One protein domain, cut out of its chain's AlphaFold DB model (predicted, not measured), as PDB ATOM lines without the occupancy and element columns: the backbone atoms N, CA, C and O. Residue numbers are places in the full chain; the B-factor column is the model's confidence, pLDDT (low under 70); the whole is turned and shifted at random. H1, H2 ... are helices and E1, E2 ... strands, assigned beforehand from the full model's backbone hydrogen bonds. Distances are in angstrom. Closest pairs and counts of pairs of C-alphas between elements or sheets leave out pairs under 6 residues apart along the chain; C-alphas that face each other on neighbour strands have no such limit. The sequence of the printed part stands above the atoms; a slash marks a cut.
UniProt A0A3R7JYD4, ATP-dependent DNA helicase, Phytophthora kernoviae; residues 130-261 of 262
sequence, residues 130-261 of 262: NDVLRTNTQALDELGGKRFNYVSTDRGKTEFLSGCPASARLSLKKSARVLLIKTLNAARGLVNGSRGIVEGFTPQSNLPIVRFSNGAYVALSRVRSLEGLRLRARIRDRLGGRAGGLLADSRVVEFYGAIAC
ATOM      1  N   ASN A 130     150.917 119.456  86.522       92.12
ATOM      2  CA  ASN A 130     150.628 120.601  87.382       92.12
ATOM      3  C   ASN A 130     149.449 120.318  88.330       92.12
ATOM      4  O   ASN A 130     149.505 120.681  89.501       92.12
ATOM      5  N   ASP A 131     148.421 119.600  87.862       94.12
ATOM      6  CA  ASP A 131     147.286 119.201  88.703       94.12
ATOM      7  C   ASP A 131     147.712 118.178  89.764       94.12
ATOM      8  O   ASP A 131     147.321 118.295  90.930       94.12
ATOM      9  N   VAL A 132     148.590 117.236  89.391       92.19
ATOM     10  CA  VAL A 132     149.227 116.296  90.332       92.19
ATOM     11  C   VAL A 132     150.002 117.061  91.406       92.19
ATOM     12  O   VAL A 132     149.840 116.805  92.599       92.19
ATOM     13  N   LEU A 133     150.843 118.013  90.994       91.19
ATOM     14  CA  LEU A 133     151.690 118.782  91.903       91.19
ATOM     15  C   LEU A 133     150.856 119.644  92.852       91.19
ATOM     16  O   LEU A 133     151.140 119.655  94.049       91.19
ATOM     17  N   ARG A 134     149.822 120.325  92.342       93.75
ATOM     18  CA  ARG A 134     148.897 121.132  93.149       93.75
ATOM     19  C   ARG A 134     148.215 120.276  94.212       93.75
ATOM     20  O   ARG A 134     148.303 120.609  95.389       93.75
ATOM     21  N   THR A 135     147.627 119.151  93.806       93.06
ATOM     22  CA  THR A 135     146.913 118.233  94.710       93.06
ATOM     23  C   THR A 135     147.843 117.664  95.783       93.06
ATOM     24  O   THR A 135     147.536 117.726  96.969       93.06
ATOM     25  N   ASN A 136     149.029 117.181  95.393       93.94
ATOM     26  CA  ASN A 136     149.998 116.623  96.342       93.94
ATOM     27  C   ASN A 136     150.566 117.679  97.299       93.94
ATOM     28  O   ASN A 136     150.815 117.379  98.465       93.94
ATOM     29  N   THR A 137     150.791 118.903  96.815       93.81
ATOM     30  CA  THR A 137     151.291 120.003  97.651       93.81
ATOM     31  C   THR A 137     150.242 120.406  98.675       93.81
ATOM     32  O   THR A 137     150.566 120.469  99.857       93.81
ATOM     33  N   GLN A 138     148.989 120.577  98.247       94.06
ATOM     34  CA  GLN A 138     147.874 120.884  99.139       94.06
ATOM     35  C   GLN A 138     147.705 119.802 100.217       94.06
ATOM     36  O   GLN A 138     147.732 120.121 101.403       94.06
ATOM     37  N   ALA A 139     147.648 118.524  99.830       92.56
ATOM     38  CA  ALA A 139     147.530 117.419 100.783       92.56
ATOM     39  C   ALA A 139     148.710 117.375 101.776       92.56
ATOM     40  O   ALA A 139     148.531 117.117 102.963       92.56
ATOM     41  N   LEU A 140     149.936 117.662 101.322       94.88
ATOM     42  CA  LEU A 140     151.101 117.762 102.205       94.88
ATOM     43  C   LEU A 140     151.033 118.991 103.128       94.88
ATOM     44  O   LEU A 140     151.573 118.966 104.236       94.88
ATOM     45  N   ASP A 141     150.450 120.096 102.678       94.94
ATOM     46  CA  ASP A 141     150.276 121.314 103.469       94.94
ATOM     47  C   ASP A 141     149.257 121.104 104.594       94.94
ATOM     48  O   ASP A 141     149.553 121.492 105.726       94.94
ATOM     49  N   GLU A 142     148.167 120.387 104.313       94.38
ATOM     50  CA  GLU A 142     147.116 119.993 105.267       94.38
ATOM     51  C   GLU A 142     147.618 119.037 106.364       94.38
ATOM     52  O   GLU A 142     147.110 119.051 107.486       94.38
ATOM     53  N   LEU A 143     148.658 118.238 106.089       94.25
ATOM     54  CA  LEU A 143     149.290 117.419 107.124       94.25
ATOM     55  C   LEU A 143     149.926 118.296 108.211       94.25
ATOM     56  O   LEU A 143     150.748 119.174 107.936       94.25
ATOM     57  N   GLY A 144     149.616 118.008 109.472       93.19
ATOM     58  CA  GLY A 144     150.275 118.642 110.611       93.19
ATOM     59  C   GLY A 144     151.765 118.287 110.734       93.19
ATOM     60  O   GLY A 144     152.299 117.400 110.063       93.19
ATOM     61  N   GLY A 145     152.449 118.965 111.654       93.44
ATOM     62  CA  GLY A 145     153.831 118.655 112.023       93.44
ATOM     63  C   GLY A 145     154.909 119.313 111.155       93.44
ATOM     64  O   GLY A 145     154.655 120.105 110.247       93.44
ATOM     65  N   LYS A 146     156.167 119.005 111.491       94.94
ATOM     66  CA  LYS A 146     157.355 119.638 110.904       94.94
ATOM     67  C   LYS A 146     157.572 119.195 109.453       94.94
ATOM     68  O   LYS A 146     157.599 118.000 109.161       94.94
ATOM     69  N   ARG A 147     157.794 120.169 108.562       96.00
ATOM     70  CA  ARG A 147     158.208 119.942 107.169       96.00
ATOM     71  C   ARG A 147     159.719 119.738 107.078       96.00
ATOM     72  O   ARG A 147     160.489 120.521 107.633       96.00
ATOM     73  N   PHE A 148     160.129 118.719 106.332       94.31
ATOM     74  CA  PHE A 148     161.520 118.414 106.015       94.31
ATOM     75  C   PHE A 148     161.751 118.565 104.515       94.31
ATOM     76  O   PHE A 148     161.073 117.926 103.713       94.31
ATOM     77  N   ASN A 149     162.712 119.412 104.145       94.19
ATOM     78  CA  ASN A 149     163.019 119.728 102.754       94.19
ATOM     79  C   ASN A 149     164.352 119.091 102.346       94.19
ATOM     80  O   ASN A 149     165.374 119.264 103.013       94.19
ATOM     81  N   TYR A 150     164.349 118.394 101.217       90.88
ATOM     82  CA  TYR A 150     165.511 117.750 100.622       90.88
ATOM     83  C   TYR A 150     165.781 118.383  99.262       90.88
ATOM     84  O   TYR A 150     164.932 118.351  98.374       90.88
ATOM     85  N   VAL A 151     166.970 118.956  99.109       90.94
ATOM     86  CA  VAL A 151     167.460 119.497  97.836       90.94
ATOM     87  C   VAL A 151     168.422 118.486  97.217       90.94
ATOM     88  O   VAL A 151     169.252 117.912  97.939       90.94
ATOM     89  N   SER A 152     168.283 118.250  95.911       89.06
ATOM     90  CA  SER A 152     169.175 117.396  95.129       89.06
ATOM     91  C   SER A 152     170.611 117.922  95.140       89.06
ATOM     92  O   SER A 152     170.891 119.086  95.428       89.06
ATOM     93  N   THR A 153     171.557 117.030  94.862       88.19
ATOM     94  CA  THR A 153     172.962 117.384  94.645       88.19
ATOM     95  C   THR A 153     173.357 116.829  93.293       88.19
ATOM     96  O   THR A 153     173.613 115.630  93.156       88.19
ATOM     97  N   ASP A 154     173.382 117.711  92.303       87.81
ATOM     98  CA  ASP A 154     173.562 117.346  90.906       87.81
ATOM     99  C   ASP A 154     174.985 117.687  90.443       87.81
ATOM    100  O   ASP A 154     175.609 118.636  90.919       87.81
ATOM    101  N   ARG A 155     175.538 116.867  89.545       86.75
ATOM    102  CA  ARG A 155     176.875 117.047  88.955       86.75
ATOM    103  C   ARG A 155     176.805 116.760  87.458       86.75
ATOM    104  O   ARG A 155     176.085 115.850  87.052       86.75
ATOM    105  N   GLY A 156     177.606 117.471  86.667       87.38
ATOM    106  CA  GLY A 156     177.628 117.348  85.205       87.38
ATOM    107  C   GLY A 156     176.710 118.357  84.514       87.38
ATOM    108  O   GLY A 156     176.307 119.352  85.115       87.38
ATOM    109  N   LYS A 157     176.408 118.122  83.232       85.25
ATOM    110  CA  LYS A 157     175.572 119.032  82.439       85.25
ATOM    111  C   LYS A 157     174.103 118.925  82.851       85.25
ATOM    112  O   LYS A 157     173.554 117.828  82.941       85.25
ATOM    113  N   THR A 158     173.462 120.070  83.052       83.25
ATOM    114  CA  THR A 158     172.069 120.176  83.514       83.25
ATOM    115  C   THR A 158     171.047 119.686  82.488       83.25
ATOM    116  O   THR A 158     169.963 119.261  82.876       83.25
ATOM    117  N   GLU A 159     171.394 119.666  81.199       84.31
ATOM    118  CA  GLU A 159     170.544 119.153  80.111       84.31
ATOM    119  C   GLU A 159     170.072 117.707  80.346       84.31
ATOM    120  O   GLU A 159     168.929 117.365  80.038       84.31
ATOM    121  N   PHE A 160     170.897 116.882  81.000       81.81
ATOM    122  CA  PHE A 160     170.562 115.494  81.332       81.81
ATOM    123  C   PHE A 160     169.563 115.353  82.488       81.81
ATOM    124  O   PHE A 160     168.986 114.282  82.670       81.81
ATOM    125  N   LEU A 161     169.336 116.412  83.273       82.44
ATOM    126  CA  LEU A 161     168.389 116.388  84.393       82.44
ATOM    127  C   LEU A 161     166.935 116.515  83.928       82.44
ATOM    128  O   LEU A 161     166.033 116.128  84.665       82.44
ATOM    129  N   SER A 162     166.703 117.003  82.704       79.50
ATOM    130  CA  SER A 162     165.360 117.189  82.136       79.50
ATOM    131  C   SER A 162     164.538 115.893  82.060       79.50
ATOM    132  O   SER A 162     163.317 115.936  82.174       79.50
ATOM    133  N   GLY A 163     165.199 114.737  81.927       81.38
ATOM    134  CA  GLY A 163     164.563 113.415  81.930       81.38
ATOM    135  C   GLY A 163     164.493 112.739  83.304       81.38
ATOM    136  O   GLY A 163     164.065 111.588  83.391       81.38
ATOM    137  N   CYS A 164     164.946 113.394  84.378       85.12
ATOM    138  CA  CYS A 164     164.937 112.797  85.709       85.12
ATOM    139  C   CYS A 164     163.505 112.772  86.273       85.12
ATOM    140  O   CYS A 164     162.884 113.827  86.397       85.12
ATOM    141  N   PRO A 165     162.976 111.605  86.688       84.25
ATOM    142  CA  PRO A 165     161.634 111.525  87.266       84.25
ATOM    143  C   PRO A 165     161.556 112.110  88.687       84.25
ATOM    144  O   PRO A 165     160.464 112.319  89.209       84.25
ATOM    145  N   ALA A 166     162.698 112.336  89.343       86.38
ATOM    146  CA  ALA A 166     162.760 112.876  90.695       86.38
ATOM    147  C   ALA A 166     162.809 114.409  90.670       86.38
ATOM    148  O   ALA A 166     163.639 114.996  89.979       86.38
ATOM    149  N   SER A 167     161.981 115.054  91.493       87.12
ATOM    150  CA  SER A 167     162.068 116.500  91.706       87.12
ATOM    151  C   SER A 167     163.397 116.888  92.364       87.12
ATOM    152  O   SER A 167     163.844 116.237  93.310       87.12
ATOM    153  N   ALA A 168     163.980 118.006  91.924       88.81
ATOM    154  CA  ALA A 168     165.165 118.606  92.545       88.81
ATOM    155  C   ALA A 168     164.914 119.062  93.995       88.81
ATOM    156  O   ALA A 168     165.840 119.173  94.799       88.81
ATOM    157  N   ARG A 169     163.652 119.334  94.346       91.38
ATOM    158  CA  ARG A 169     163.224 119.664  95.708       91.38
ATOM    159  C   ARG A 169     162.105 118.725  96.127       91.38
ATOM    160  O   ARG A 169     161.049 118.693  95.496       91.38
ATOM    161  N   LEU A 170     162.330 117.992  97.208       92.69
ATOM    162  CA  LEU A 170     161.352 117.097  97.808       92.69
ATOM    163  C   LEU A 170     161.030 117.587  99.217       92.69
ATOM    164  O   LEU A 170     161.929 117.729 100.042       92.69
ATOM    165  N   SER A 171     159.753 117.827  99.493       94.94
ATOM    166  CA  SER A 171     159.267 118.179 100.828       94.94
ATOM    167  C   SER A 171     158.496 116.997 101.400       94.94
ATOM    168  O   SER A 171     157.663 116.432 100.698       94.94
ATOM    169  N   LEU A 172     158.751 116.632 102.655       95.75
ATOM    170  CA  LEU A 172     158.054 115.548 103.350       95.75
ATOM    171  C   LEU A 172     157.605 115.992 104.745       95.75
ATOM    172  O   LEU A 172     158.238 116.833 105.386       95.75
ATOM    173  N   LYS A 173     156.528 115.376 105.230       96.81
ATOM    174  CA  LYS A 173     156.045 115.445 106.614       96.81
ATOM    175  C   LYS A 173     155.765 114.028 107.112       96.81
ATOM    176  O   LYS A 173     155.670 113.097 106.309       96.81
ATOM    177  N   LYS A 174     155.633 113.861 108.429       95.00
ATOM    178  CA  LYS A 174     155.122 112.606 108.997       95.00
ATOM    179  C   LYS A 174     153.709 112.360 108.451       95.00
ATOM    180  O   LYS A 174     152.978 113.313 108.200       95.00
ATOM    181  N   SER A 175     153.368 111.098 108.231       94.19
ATOM    182  CA  SER A 175     152.121 110.634 107.615       94.19
ATOM    183  C   SER A 175     151.956 110.974 106.129       94.19
ATOM    184  O   SER A 175     150.922 110.654 105.547       94.19
ATOM    185  N   ALA A 176     152.967 111.559 105.474       95.06
ATOM    186  CA  ALA A 176     152.923 111.770 104.031       95.06
ATOM    187  C   ALA A 176     152.940 110.430 103.281       95.06
ATOM    188  O   ALA A 176     153.797 109.578 103.532       95.06
ATOM    189  N   ARG A 177     152.017 110.266 102.329       93.25
ATOM    190  CA  ARG A 177     152.023 109.151 101.374       93.25
ATOM    191  C   ARG A 177     153.108 109.385 100.323       93.25
ATOM    192  O   ARG A 177     153.265 110.496  99.818       93.25
ATOM    193  N   VAL A 178     153.857 108.341  99.989       93.06
ATOM    194  CA  VAL A 178     154.984 108.401  99.052       93.06
ATOM    195  C   VAL A 178     154.980 107.209  98.100       93.06
ATOM    196  O   VAL A 178     154.544 106.107  98.443       93.06
ATOM    197  N   LEU A 179     155.513 107.433  96.901       92.62
ATOM    198  CA  LEU A 179     155.729 106.407  95.888       92.62
ATOM    199  C   LEU A 179     157.227 106.221  95.658       92.62
ATOM    200  O   LEU A 179     157.969 107.190  95.482       92.62
ATOM    201  N   LEU A 180     157.677 104.972  95.627       90.38
ATOM    202  CA  LEU A 180     159.043 104.652  95.252       90.38
ATOM    203  C   LEU A 180     159.197 104.749  93.731       90.38
ATOM    204  O   LEU A 180     158.569 103.991  93.006       90.38
ATOM    205  N   ILE A 181     160.060 105.644  93.249       90.44
ATOM    206  CA  ILE A 181     160.285 105.869  91.805       90.44
ATOM    207  C   ILE A 181     161.486 105.098  91.233       90.44
ATOM    208  O   ILE A 181     161.756 105.139  90.034       90.44
ATOM    209  N   LYS A 182     162.241 104.398  92.089       86.31
ATOM    210  CA  LYS A 182     163.409 103.597  91.710       86.31
ATOM    211  C   LYS A 182     163.387 102.266  92.446       86.31
ATOM    212  O   LYS A 182     163.302 102.244  93.668       86.31
ATOM    213  N   THR A 183     163.539 101.166  91.715       83.31
ATOM    214  CA  THR A 183     163.662  99.833  92.317       83.31
ATOM    215  C   THR A 183     164.886  99.767  93.227       83.31
ATOM    216  O   THR A 183     166.008 100.018  92.786       83.31
ATOM    217  N   LEU A 184     164.657  99.423  94.496       80.00
ATOM    218  CA  LEU A 184     165.708  99.242  95.500       80.00
ATOM    219  C   LEU A 184     166.032  97.763  95.697       80.00
ATOM    220  O   LEU A 184     167.198  97.386  95.752       80.00
ATOM    221  N   ASN A 185     165.001  96.921  95.810       76.19
ATOM    222  CA  ASN A 185     165.154  95.485  96.002       76.19
ATOM    223  C   ASN A 185     163.914  94.743  95.485       76.19
ATOM    224  O   ASN A 185     162.899  94.646  96.178       76.19
ATOM    225  N   ALA A 186     164.015  94.195  94.273       77.00
ATOM    226  CA  ALA A 186     162.925  93.454  93.646       77.00
ATOM    227  C   ALA A 186     162.540  92.186  94.429       77.00
ATOM    228  O   ALA A 186     161.355  91.920  94.597       77.00
ATOM    229  N   ALA A 187     163.516  91.458  94.988       75.56
ATOM    230  CA  ALA A 187     163.273  90.221  95.738       75.56
ATOM    231  C   ALA A 187     162.425  90.431  97.006       75.56
ATOM    232  O   ALA A 187     161.777  89.506  97.481       75.56
ATOM    233  N   ARG A 188     162.415  91.653  97.553       70.81
ATOM    234  CA  ARG A 188     161.582  92.036  98.704       70.81
ATOM    235  C   ARG A 188     160.380  92.905  98.328       70.81
ATOM    236  O   ARG A 188     159.745  93.471  99.211       70.81
ATOM    237  N   GLY A 189     160.077  93.050  97.038       76.50
ATOM    238  CA  GLY A 189     158.933  93.834  96.561       76.50
ATOM    239  C   GLY A 189     159.092  95.357  96.684       76.50
ATOM    240  O   GLY A 189     158.094  96.074  96.645       76.50
ATOM    241  N   LEU A 190     160.322  95.866  96.832       81.56
ATOM    242  CA  LEU A 190     160.636  97.302  96.803       81.56
ATOM    243  C   LEU A 190     161.036  97.714  95.383       81.56
ATOM    244  O   LEU A 190     162.223  97.839  95.052       81.56
ATOM    245  N   VAL A 191     160.026  97.889  94.541       85.81
ATOM    246  CA  VAL A 191     160.144  98.186  93.112       85.81
ATOM    247  C   VAL A 191     159.625  99.588  92.806       85.81
ATOM    248  O   VAL A 191     158.965 100.219  93.630       85.81
ATOM    249  N   ASN A 192     159.927 100.097  91.614       90.12
ATOM    250  CA  ASN A 192     159.253 101.297  91.128       90.12
ATOM    251  C   ASN A 192     157.722 101.093  91.171       90.12
ATOM    252  O   ASN A 192     157.220 100.097  90.652       90.12
ATOM    253  N   GLY A 193     157.008 102.008  91.821       90.12
ATOM    254  CA  GLY A 193     155.574 101.924  92.087       90.12
ATOM    255  C   GLY A 193     155.200 101.423  93.489       90.12
ATOM    256  O   GLY A 193     154.020 101.446  93.837       90.12
ATOM    257  N   SER A 194     156.155 100.999  94.328       89.94
ATOM    258  CA  SER A 194     155.846 100.610  95.712       89.94
ATOM    259  C   SER A 194     155.337 101.815  96.513       89.94
ATOM    260  O   SER A 194     156.010 102.843  96.608       89.94
ATOM    261  N   ARG A 195     154.147 101.675  97.110       92.19
ATOM    262  CA  ARG A 195     153.482 102.706  97.926       92.19
ATOM    263  C   ARG A 195     153.863 102.584  99.395       92.19
ATOM    264  O   ARG A 195     153.915 101.459  99.909       92.19
ATOM    265  N   GLY A 196     154.061 103.715 100.065       91.06
ATOM    266  CA  GLY A 196     154.333 103.760 101.497       91.06
ATOM    267  C   GLY A 196     153.912 105.060 102.177       91.06
ATOM    268  O   GLY A 196     153.461 106.001 101.529       91.06
ATOM    269  N   ILE A 197     154.074 105.089 103.496       92.31
ATOM    270  CA  ILE A 197     153.761 106.219 104.374       92.31
ATOM    271  C   ILE A 197     155.018 106.578 105.168       92.31
ATOM    272  O   ILE A 197     155.719 105.695 105.666       92.31
ATOM    273  N   VAL A 198     155.318 107.871 105.282       93.12
ATOM    274  CA  VAL A 198     156.409 108.375 106.126       93.12
ATOM    275  C   VAL A 198     156.002 108.262 107.596       93.12
ATOM    276  O   VAL A 198     155.183 109.035 108.081       93.12
ATOM    277  N   GLU A 199     156.595 107.330 108.332       89.00
ATOM    278  CA  GLU A 199     156.319 107.125 109.764       89.00
ATOM    279  C   GLU A 199     157.087 108.115 110.649       89.00
ATOM    280  O   GLU A 199     156.675 108.448 111.762       89.00
ATOM    281  N   GLY A 200     158.209 108.634 110.150       88.94
ATOM    282  CA  GLY A 200     159.014 109.599 110.881       88.94
ATOM    283  C   GLY A 200     160.329 109.919 110.193       88.94
ATOM    284  O   GLY A 200     160.534 109.616 109.018       88.94
ATOM    285  N   PHE A 201     161.222 110.539 110.957       85.50
ATOM    286  CA  PHE A 201     162.530 110.980 110.496       85.50
ATOM    287  C   PHE A 201     163.594 110.604 111.525       85.50
ATOM    288  O   PHE A 201     163.314 110.592 112.724       85.50
ATOM    289  N   THR A 202     164.809 110.294 111.076       79.94
ATOM    290  CA  THR A 202     165.928 110.007 111.986       79.94
ATOM    291  C   THR A 202     166.314 111.255 112.797       79.94
ATOM    292  O   THR A 202     166.372 112.341 112.219       79.94
ATOM    293  N   PRO A 203     166.646 111.145 114.098       73.69
ATOM    294  CA  PRO A 203     166.885 112.321 114.949       73.69
ATOM    295  C   PRO A 203     168.057 113.201 114.514       73.69
ATOM    296  O   PRO A 203     167.970 114.423 114.568       73.69
ATOM    297  N   GLN A 204     169.166 112.587 114.097       74.50
ATOM    298  CA  GLN A 204     170.408 113.311 113.816       74.50
ATOM    299  C   GLN A 204     170.474 113.797 112.367       74.50
ATOM    300  O   GLN A 204     170.959 114.890 112.090       74.50
ATOM    301  N   SER A 205     170.008 112.974 111.426       73.88
ATOM    302  CA  SER A 205     170.178 113.208 109.987       73.88
ATOM    303  C   SER A 205     168.891 113.579 109.256       73.88
ATOM    304  O   SER A 205     168.943 113.870 108.060       73.88
ATOM    305  N   ASN A 206     167.750 113.595 109.957       84.56
ATOM    306  CA  ASN A 206     166.431 113.909 109.411       84.56
ATOM    307  C   ASN A 206     166.119 113.132 108.121       84.56
ATOM    308  O   ASN A 206     165.554 113.680 107.177       84.56
ATOM    309  N   LEU A 207     166.528 111.868 108.037       84.38
ATOM    310  CA  LEU A 207     166.240 110.994 106.902       84.38
ATOM    311  C   LEU A 207     164.850 110.375 107.071       84.38
ATOM    312  O   LEU A 207     164.528 109.955 108.184       84.38
ATOM    313  N   PRO A 208     164.032 110.293 106.008       87.12
ATOM    314  CA  PRO A 208     162.676 109.779 106.122       87.12
ATOM    315  C   PRO A 208     162.684 108.263 106.336       87.12
ATOM    316  O   PRO A 208     163.416 107.524 105.668       87.12
ATOM    317  N   ILE A 209     161.832 107.809 107.251       84.38
ATOM    318  CA  ILE A 209     161.548 106.402 107.529       84.38
ATOM    319  C   ILE A 209     160.182 106.096 106.923       84.38
ATOM    320  O   ILE A 209     159.174 106.658 107.349       84.38
ATOM    321  N   VAL A 210     160.151 105.227 105.915       86.00
ATOM    322  CA  VAL A 210     158.939 104.900 105.156       86.00
ATOM    323  C   VAL A 210     158.520 103.467 105.439       86.00
ATOM    324  O   VAL A 210     159.333 102.554 105.301       86.00
ATOM    325  N   ARG A 211     157.246 103.271 105.779       84.94
ATOM    326  CA  ARG A 211     156.590 101.963 105.820       84.94
ATOM    327  C   ARG A 211     155.858 101.723 104.509       84.94
ATOM    328  O   ARG A 211     154.945 102.468 104.162       84.94
ATOM    329  N   PHE A 212     156.246 100.688 103.783       85.31
ATOM    330  CA  PHE A 212     155.610 100.279 102.539       85.31
ATOM    331  C   PHE A 212     154.429  99.338 102.793       85.31
ATOM    332  O   PHE A 212     154.359  98.646 103.807       85.31
ATOM    333  N   SER A 213     153.505  99.298 101.836       83.50
ATOM    334  CA  SER A 213     152.296  98.453 101.864       83.50
ATOM    335  C   SER A 213     152.575  96.950 102.006       83.50
ATOM    336  O   SER A 213     151.744  96.223 102.535       83.50
ATOM    337  N   ASN A 214     153.758  96.482 101.602       76.12
ATOM    338  CA  ASN A 214     154.218  95.104 101.812       76.12
ATOM    339  C   ASN A 214     154.797  94.849 103.222       76.12
ATOM    340  O   ASN A 214     155.403  93.805 103.451       76.12
ATOM    341  N   GLY A 215     154.686  95.814 104.139       71.62
ATOM    342  CA  GLY A 215     155.226  95.748 105.498       71.62
ATOM    343  C   GLY A 215     156.722  96.061 105.606       71.62
ATOM    344  O   GLY A 215     157.260  96.091 106.711       71.62
ATOM    345  N   ALA A 216     157.419  96.316 104.493       69.69
ATOM    346  CA  ALA A 216     158.828  96.687 104.537       69.69
ATOM    347  C   ALA A 216     158.992  98.114 105.069       69.69
ATOM    348  O   ALA A 216     158.328  99.041 104.612       69.69
ATOM    349  N   TYR A 217     159.937  98.306 105.984       66.38
ATOM    350  CA  TYR A 217     160.379  99.630 106.404       66.38
ATOM    351  C   TYR A 217     161.695  99.961 105.708       66.38
ATOM    352  O   TYR A 217     162.524  99.076 105.496       66.38
ATOM    353  N   VAL A 218     161.880 101.221 105.320       69.12
ATOM    354  CA  VAL A 218     163.135 101.696 104.733       69.12
ATOM    355  C   VAL A 218     163.428 103.099 105.240       69.12
ATOM    356  O   VAL A 218     162.626 104.014 105.062       69.12
ATOM    357  N   ALA A 219     164.609 103.280 105.828       67.06
ATOM    358  CA  ALA A 219     165.185 104.603 106.015       67.06
ATOM    359  C   ALA A 219     165.949 104.987 104.745       67.06
ATOM    360  O   ALA A 219     166.932 104.335 104.383       67.06
ATOM    361  N   LEU A 220     165.473 106.004 104.030       68.19
ATOM    362  CA  LEU A 220     166.055 106.386 102.743       68.19
ATOM    363  C   LEU A 220     167.241 107.330 102.968       68.19
ATOM    364  O   LEU A 220     167.084 108.423 103.510       68.19
ATOM    365  N   SER A 221     168.436 106.910 102.547       65.25
ATOM    366  CA  SER A 221     169.660 107.716 102.615       65.25
ATOM    367  C   SER A 221     170.003 108.334 101.253       65.25
ATOM    368  O   SER A 221     169.567 107.859 100.206       65.25
ATOM    369  N   ARG A 222     170.818 109.399 101.259       58.84
ATOM    370  CA  ARG A 222     171.299 110.079 100.041       58.84
ATOM    371  C   ARG A 222     172.413 109.314  99.299       58.84
ATOM    372  O   ARG A 222     172.883 109.790  98.267       58.84
ATOM    373  N   VAL A 223     172.889 108.175  99.815       47.12
ATOM    374  CA  VAL A 223     174.126 107.529  99.335       47.12
ATOM    375  C   VAL A 223     173.837 106.456  98.280       47.12
ATOM    376  O   VAL A 223     172.953 105.621  98.438       47.12
ATOM    377  N   ARG A 224     174.612 106.497  97.183       41.22
ATOM    378  CA  ARG A 224     174.453 105.670  95.969       41.22
ATOM    379  C   ARG A 224     174.896 104.208  96.108       41.22
ATOM    380  O   ARG A 224     174.575 103.423  95.221       41.22
ATOM    381  N   SER A 225     175.621 103.832  97.160       36.62
ATOM    382  CA  SER A 225     176.111 102.463  97.347       36.62
ATOM    383  C   SER A 225     175.383 101.758  98.490       36.62
ATOM    384  O   SER A 225     175.156 102.323  99.561       36.62
ATOM    385  N   LEU A 226     175.090 100.474  98.274       36.41
ATOM    386  CA  LEU A 226     174.699  99.534  99.328       36.41
ATOM    387  C   LEU A 226     175.740  99.444 100.464       36.41
ATOM    388  O   LEU A 226     175.419  98.936 101.528       36.41
ATOM    389  N   GLU A 227     176.958  99.973 100.298       31.23
ATOM    390  CA  GLU A 227     177.959 100.043 101.373       31.23
ATOM    391  C   GLU A 227     177.662 101.126 102.422       31.23
ATOM    392  O   GLU A 227     177.927 100.915 103.605       31.23
ATOM    393  N   GLY A 228     177.049 102.250 102.027       33.44
ATOM    394  CA  GLY A 228     176.500 103.243 102.966       33.44
ATOM    395  C   GLY A 228     175.164 102.813 103.583       33.44
ATOM    396  O   GLY A 228     174.695 103.404 104.552       33.44
ATOM    397  N   LEU A 229     174.575 101.758 103.020       37.31
ATOM    398  CA  LEU A 229     173.410 101.014 103.483       37.31
ATOM    399  C   LEU A 229     173.896  99.672 104.059       37.31
ATOM    400  O   LEU A 229     173.422  98.610 103.662       37.31
ATOM    401  N   ARG A 230     174.871  99.687 104.984       34.59
ATOM    402  CA  ARG A 230     175.235  98.490 105.764       34.59
ATOM    403  C   ARG A 230     174.042  98.098 106.650       34.59
ATOM    404  O   ARG A 230     173.966  98.435 107.825       34.59
ATOM    405  N   LEU A 231     173.104  97.389 106.025       44.06
ATOM    406  CA  LEU A 231     171.957  96.671 106.568       44.06
ATOM    407  C   LEU A 231     172.461  95.717 107.651       44.06
ATOM    408  O   LEU A 231     172.940  94.629 107.337       44.06
ATOM    409  N   ARG A 232     172.441  96.148 108.915       38.41
ATOM    410  CA  ARG A 232     173.133  95.421 109.991       38.41
ATOM    411  C   ARG A 232     172.272  94.879 111.122       38.41
ATOM    412  O   ARG A 232     172.840  94.266 112.015       38.41
ATOM    413  N   ALA A 233     170.944  94.961 111.084       37.25
ATOM    414  CA  ALA A 233     170.160  94.268 112.108       37.25
ATOM    415  C   ALA A 233     168.760  93.851 111.648       37.25
ATOM    416  O   ALA A 233     168.031  94.626 111.037       37.25
ATOM    417  N   ARG A 234     168.385  92.614 112.007       37.38
ATOM    418  CA  ARG A 234     166.992  92.154 112.092       37.38
ATOM    419  C   ARG A 234     166.414  92.697 113.402       37.38
ATOM    420  O   ARG A 234     166.890  92.290 114.457       37.38
ATOM    421  N   ILE A 235     165.376  93.534 113.361       41.25
ATOM    422  CA  ILE A 235     164.527  93.726 114.550       41.25
ATOM    423  C   ILE A 235     163.502  92.589 114.591       41.25
ATOM    424  O   ILE A 235     162.884  92.268 113.572       41.25
ATOM    425  N   ARG A 236     163.352  91.963 115.765       40.62
ATOM    426  CA  ARG A 236     162.209  91.101 116.091       40.62
ATOM    427  C   ARG A 236     161.044  91.990 116.490       40.62
ATOM    428  O   ARG A 236     161.178  92.787 117.414       40.62
ATOM    429  N   ASP A 237     159.929  91.820 115.799       40.09
ATOM    430  CA  ASP A 237     158.661  92.405 116.200       40.09
ATOM    431  C   ASP A 237     158.296  91.915 117.616       40.09
ATOM    432  O   ASP A 237     158.410  90.720 117.907       40.09
ATOM    433  N   ARG A 238     157.927  92.836 118.514       39.78
ATOM    434  CA  ARG A 238     157.395  92.500 119.851       39.78
ATOM    435  C   ARG A 238     155.887  92.229 119.810       39.78
ATOM    436  O   ARG A 238     155.327  91.821 120.823       39.78
ATOM    437  N   LEU A 239     155.240  92.395 118.659       38.38
ATOM    438  CA  LEU A 239     153.863  91.971 118.431       38.38
ATOM    439  C   LEU A 239     153.912  90.609 117.735       38.38
ATOM    440  O   LEU A 239     154.350  90.503 116.597       38.38
ATOM    441  N   GLY A 240     153.549  89.548 118.460       36.28
ATOM    442  CA  GLY A 240     153.708  88.143 118.069       36.28
ATOM    443  C   GLY A 240     152.956  87.719 116.798       36.28
ATOM    444  O   GLY A 240     151.996  86.958 116.866       36.28
ATOM    445  N   GLY A 241     153.437  88.150 115.634       31.81
ATOM    446  CA  GLY A 241     152.952  87.786 114.308       31.81
ATOM    447  C   GLY A 241     154.112  87.398 113.389       31.81
ATOM    448  O   GLY A 241     155.187  87.989 113.410       31.81
ATOM    449  N   ARG A 242     153.915  86.332 112.614       34.91
ATOM    450  CA  ARG A 242     154.929  85.607 111.830       34.91
ATOM    451  C   ARG A 242     155.843  86.499 110.961       34.91
ATOM    452  O   ARG A 242     155.411  87.086 109.981       34.91
ATOM    453  N   ALA A 243     157.140  86.456 111.283       37.38
ATOM    454  CA  ALA A 243     158.304  86.493 110.386       37.38
ATOM    455  C   ALA A 243     158.256  87.427 109.151       37.38
ATOM    456  O   ALA A 243     158.345  86.970 108.014       37.38
ATOM    457  N   GLY A 244     158.272  88.742 109.376       39.03
ATOM    458  CA  GLY A 244     158.705  89.738 108.389       39.03
ATOM    459  C   GLY A 244     159.858  90.558 108.962       39.03
ATOM    460  O   GLY A 244     159.637  91.478 109.735       39.03
ATOM    461  N   GLY A 245     161.110  90.194 108.669       37.78
ATOM    462  CA  GLY A 245     162.271  90.869 109.264       37.78
ATOM    463  C   GLY A 245     162.337  92.357 108.901       37.78
ATOM    464  O   GLY A 245     162.407  92.693 107.717       37.78
ATOM    465  N   LEU A 246     162.377  93.225 109.918       45.25
ATOM    466  CA  LEU A 246     162.538  94.672 109.777       45.25
ATOM    467  C   LEU A 246     163.853  95.015 109.058       45.25
ATOM    468  O   LEU A 246     164.903  94.459 109.387       45.25
ATOM    469  N   LEU A 247     163.804  95.946 108.103       46.25
ATOM    470  CA  LEU A 247     164.986  96.549 107.489       46.25
ATOM    471  C   LEU A 247     165.110  97.979 107.999       46.25
ATOM    472  O   LEU A 247     164.376  98.873 107.597       46.25
ATOM    473  N   ALA A 248     166.037  98.193 108.914       45.41
ATOM    474  CA  ALA A 248     166.304  99.506 109.463       45.41
ATOM    475  C   ALA A 248     167.814  99.735 109.465       45.41
ATOM    476  O   ALA A 248     168.602  98.814 109.691       45.41
ATOM    477  N   ASP A 249     168.217 100.971 109.176       47.09
ATOM    478  CA  ASP A 249     169.563 101.441 109.497       47.09
ATOM    479  C   ASP A 249     169.802 101.217 111.004       47.09
ATOM    480  O   ASP A 249     168.870 101.369 111.796       47.09
ATOM    481  N   SER A 250     171.013 100.839 111.427       47.84
ATOM    482  CA  SER A 250     171.292 100.558 112.846       47.84
ATOM    483  C   SER A 250     170.936 101.740 113.753       47.84
ATOM    484  O   SER A 250     170.429 101.537 114.850       47.84
ATOM    485  N   ARG A 251     171.059 102.974 113.253       48.25
ATOM    486  CA  ARG A 251     170.677 104.198 113.980       48.25
ATOM    487  C   ARG A 251     169.163 104.340 114.152       48.25
ATOM    488  O   ARG A 251     168.698 104.975 115.090       48.25
ATOM    489  N   VAL A 252     168.378 103.755 113.245       48.12
ATOM    490  CA  VAL A 252     166.909 103.696 113.338       48.12
ATOM    491  C   VAL A 252     166.491 102.640 114.358       48.12
ATOM    492  O   VAL A 252     165.562 102.878 115.124       48.12
ATOM    493  N   VAL A 253     167.199 101.507 114.408       51.19
ATOM    494  CA  VAL A 253     167.016 100.489 115.456       51.19
ATOM    495  C   VAL A 253     167.293 101.081 116.837       51.19
ATOM    496  O   VAL A 253     166.472 100.936 117.738       51.19
ATOM    497  N   GLU A 254     168.409 101.794 116.983       51.41
ATOM    498  CA  GLU A 254     168.792 102.472 118.227       51.41
ATOM    499  C   GLU A 254     167.778 103.547 118.636       51.41
ATOM    500  O   GLU A 254     167.394 103.607 119.802       51.41
ATOM    501  N   PHE A 255     167.281 104.348 117.687       46.81
ATOM    502  CA  PHE A 255     166.254 105.359 117.957       46.81
ATOM    503  C   PHE A 255     164.970 104.758 118.542       46.81
ATOM    504  O   PHE A 255     164.473 105.236 119.560       46.81
ATOM    505  N   TYR A 256     164.443 103.693 117.933       43.62
ATOM    506  CA  TYR A 256     163.243 103.030 118.451       43.62
ATOM    507  C   TYR A 256     163.514 102.240 119.741       43.62
ATOM    508  O   TYR A 256     162.633 102.164 120.593       43.62
ATOM    509  N   GLY A 257     164.726 101.706 119.928       47.41
ATOM    510  CA  GLY A 257     165.146 101.089 121.190       47.41
ATOM    511  C   GLY A 257     165.185 102.080 122.358       47.41
ATOM    512  O   GLY A 257     164.759 101.737 123.455       47.41
ATOM    513  N   ALA A 258     165.621 103.319 122.119       44.81
ATOM    514  CA  ALA A 258     165.649 104.376 123.132       44.81
ATOM    515  C   ALA A 258     164.246 104.876 123.520       44.81
ATOM    516  O   ALA A 258     164.018 105.222 124.673       44.81
ATOM    517  N   ILE A 259     163.298 104.882 122.576       36.75
ATOM    518  CA  ILE A 259     161.899 105.258 122.842       36.75
ATOM    519  C   ILE A 259     161.154 104.164 123.621       36.75
ATOM    520  O   ILE A 259     160.271 104.485 124.399       36.75
ATOM    521  N   ALA A 260     161.499 102.888 123.434       35.31
ATOM    522  CA  ALA A 260     160.818 101.762 124.084       35.31
ATOM    523  C   ALA A 260     161.295 101.457 125.522       35.31
ATOM    524  O   ALA A 260     160.752 100.550 126.154       35.31
ATOM    525  N   CYS A 261     162.329 102.153 126.008       32.56
ATOM    526  CA  CYS A 261     162.873 102.020 127.365       32.56
ATOM    527  C   CYS A 261     162.456 103.162 128.315       32.56
ATOM    528  O   CYS A 261     162.885 103.151 129.468       32.56
TER     529      CYS A 261
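Overview. This is residues 130 to 261 of the 262 residues of the protein "ATP-dependent DNA helicase" of Phytophthora kernoviae (UniProt A0A3R7JYD4). A small twisted sheet of four strands, E3 to E6, stands between two loosely joined parts: at one end a two-stranded ribbon, E1 and E2, with the helix H1 beside it and the short helix H2 out beyond the far end of the ribbon, and at the other end the helix H3, which only grazes the sheet. A long stretch with no named element, residues 220 to 249, leads from E6 to H3, and its residues 238 to 243 stick out, as do residues 130 to 135 of H1 and residues 155 to 164 around H2. The printed part has 132 residues, with three named helices and six named strands in the order H1 E1 H2 E2 E3 E4 E5 E6 H3; both sheets are antiparallel, the larger in the order E3 E4 E5 E6. The class is mixed, helices and strands, though under half of the residues are in named elements. The whole is compact, with a radius of gyration of the C-alphas of 16.0 A and spans of 49 by 35 by 27 A.

Arrangement. H1, residues 130 to 142, comes closest to E2, residues 169 to 172, at the C-alphas of Leu 140 and Leu 172, 7.4 A apart. E1, residues 148 to 151, is antiparallel to E2, with N 148 and O 172 2.8 A apart. H2, residues 158 to 163, is apart from H1. E3, residues 177 to 179, begins a meander, each strand the antiparallel neighbour of the one before, with E4, residues 195 to 201, E5, residues 208 to 212, and E6, residues 217 to 219. In its three hairpins, N 178 and O 196 are 2.8 A apart, N 199 and O 209 2.8 A, and N 210 and O 218 2.9 A. This sheet is only just strongly twisted, its C-alphas lying up to 4.5 A off the best plane. The closest C-alphas of E2 and E4 are those of Leu 172 and Val 198, 7.9 A apart. H3, residues 250 to 259, only grazes the sheet with residues 251 to 252. Every O i to N i+4 pair is within hydrogen-bond range in H1 and H3; H2 has 0 of 2, and 2 of 3 O i to N i+3 pairs.

Along the chain. H1 begins at C-alpha 130, (150.628, 120.601, 87.382), and is 18.2 A long. E4 is 17.6 A long and E5 12.4 A. H3 is 14.5 A long and ends at C-alpha 259, (161.899, 105.258, 122.842).

Size, cuts and confidence. The C-alphas farthest apart, those of Lys 157 and Gly 240, are 52.0 A apart. The printed part has no cut. The links E3 to E4 and E6 to H3 are long. Residues 216 to 261 have pLDDT under 70.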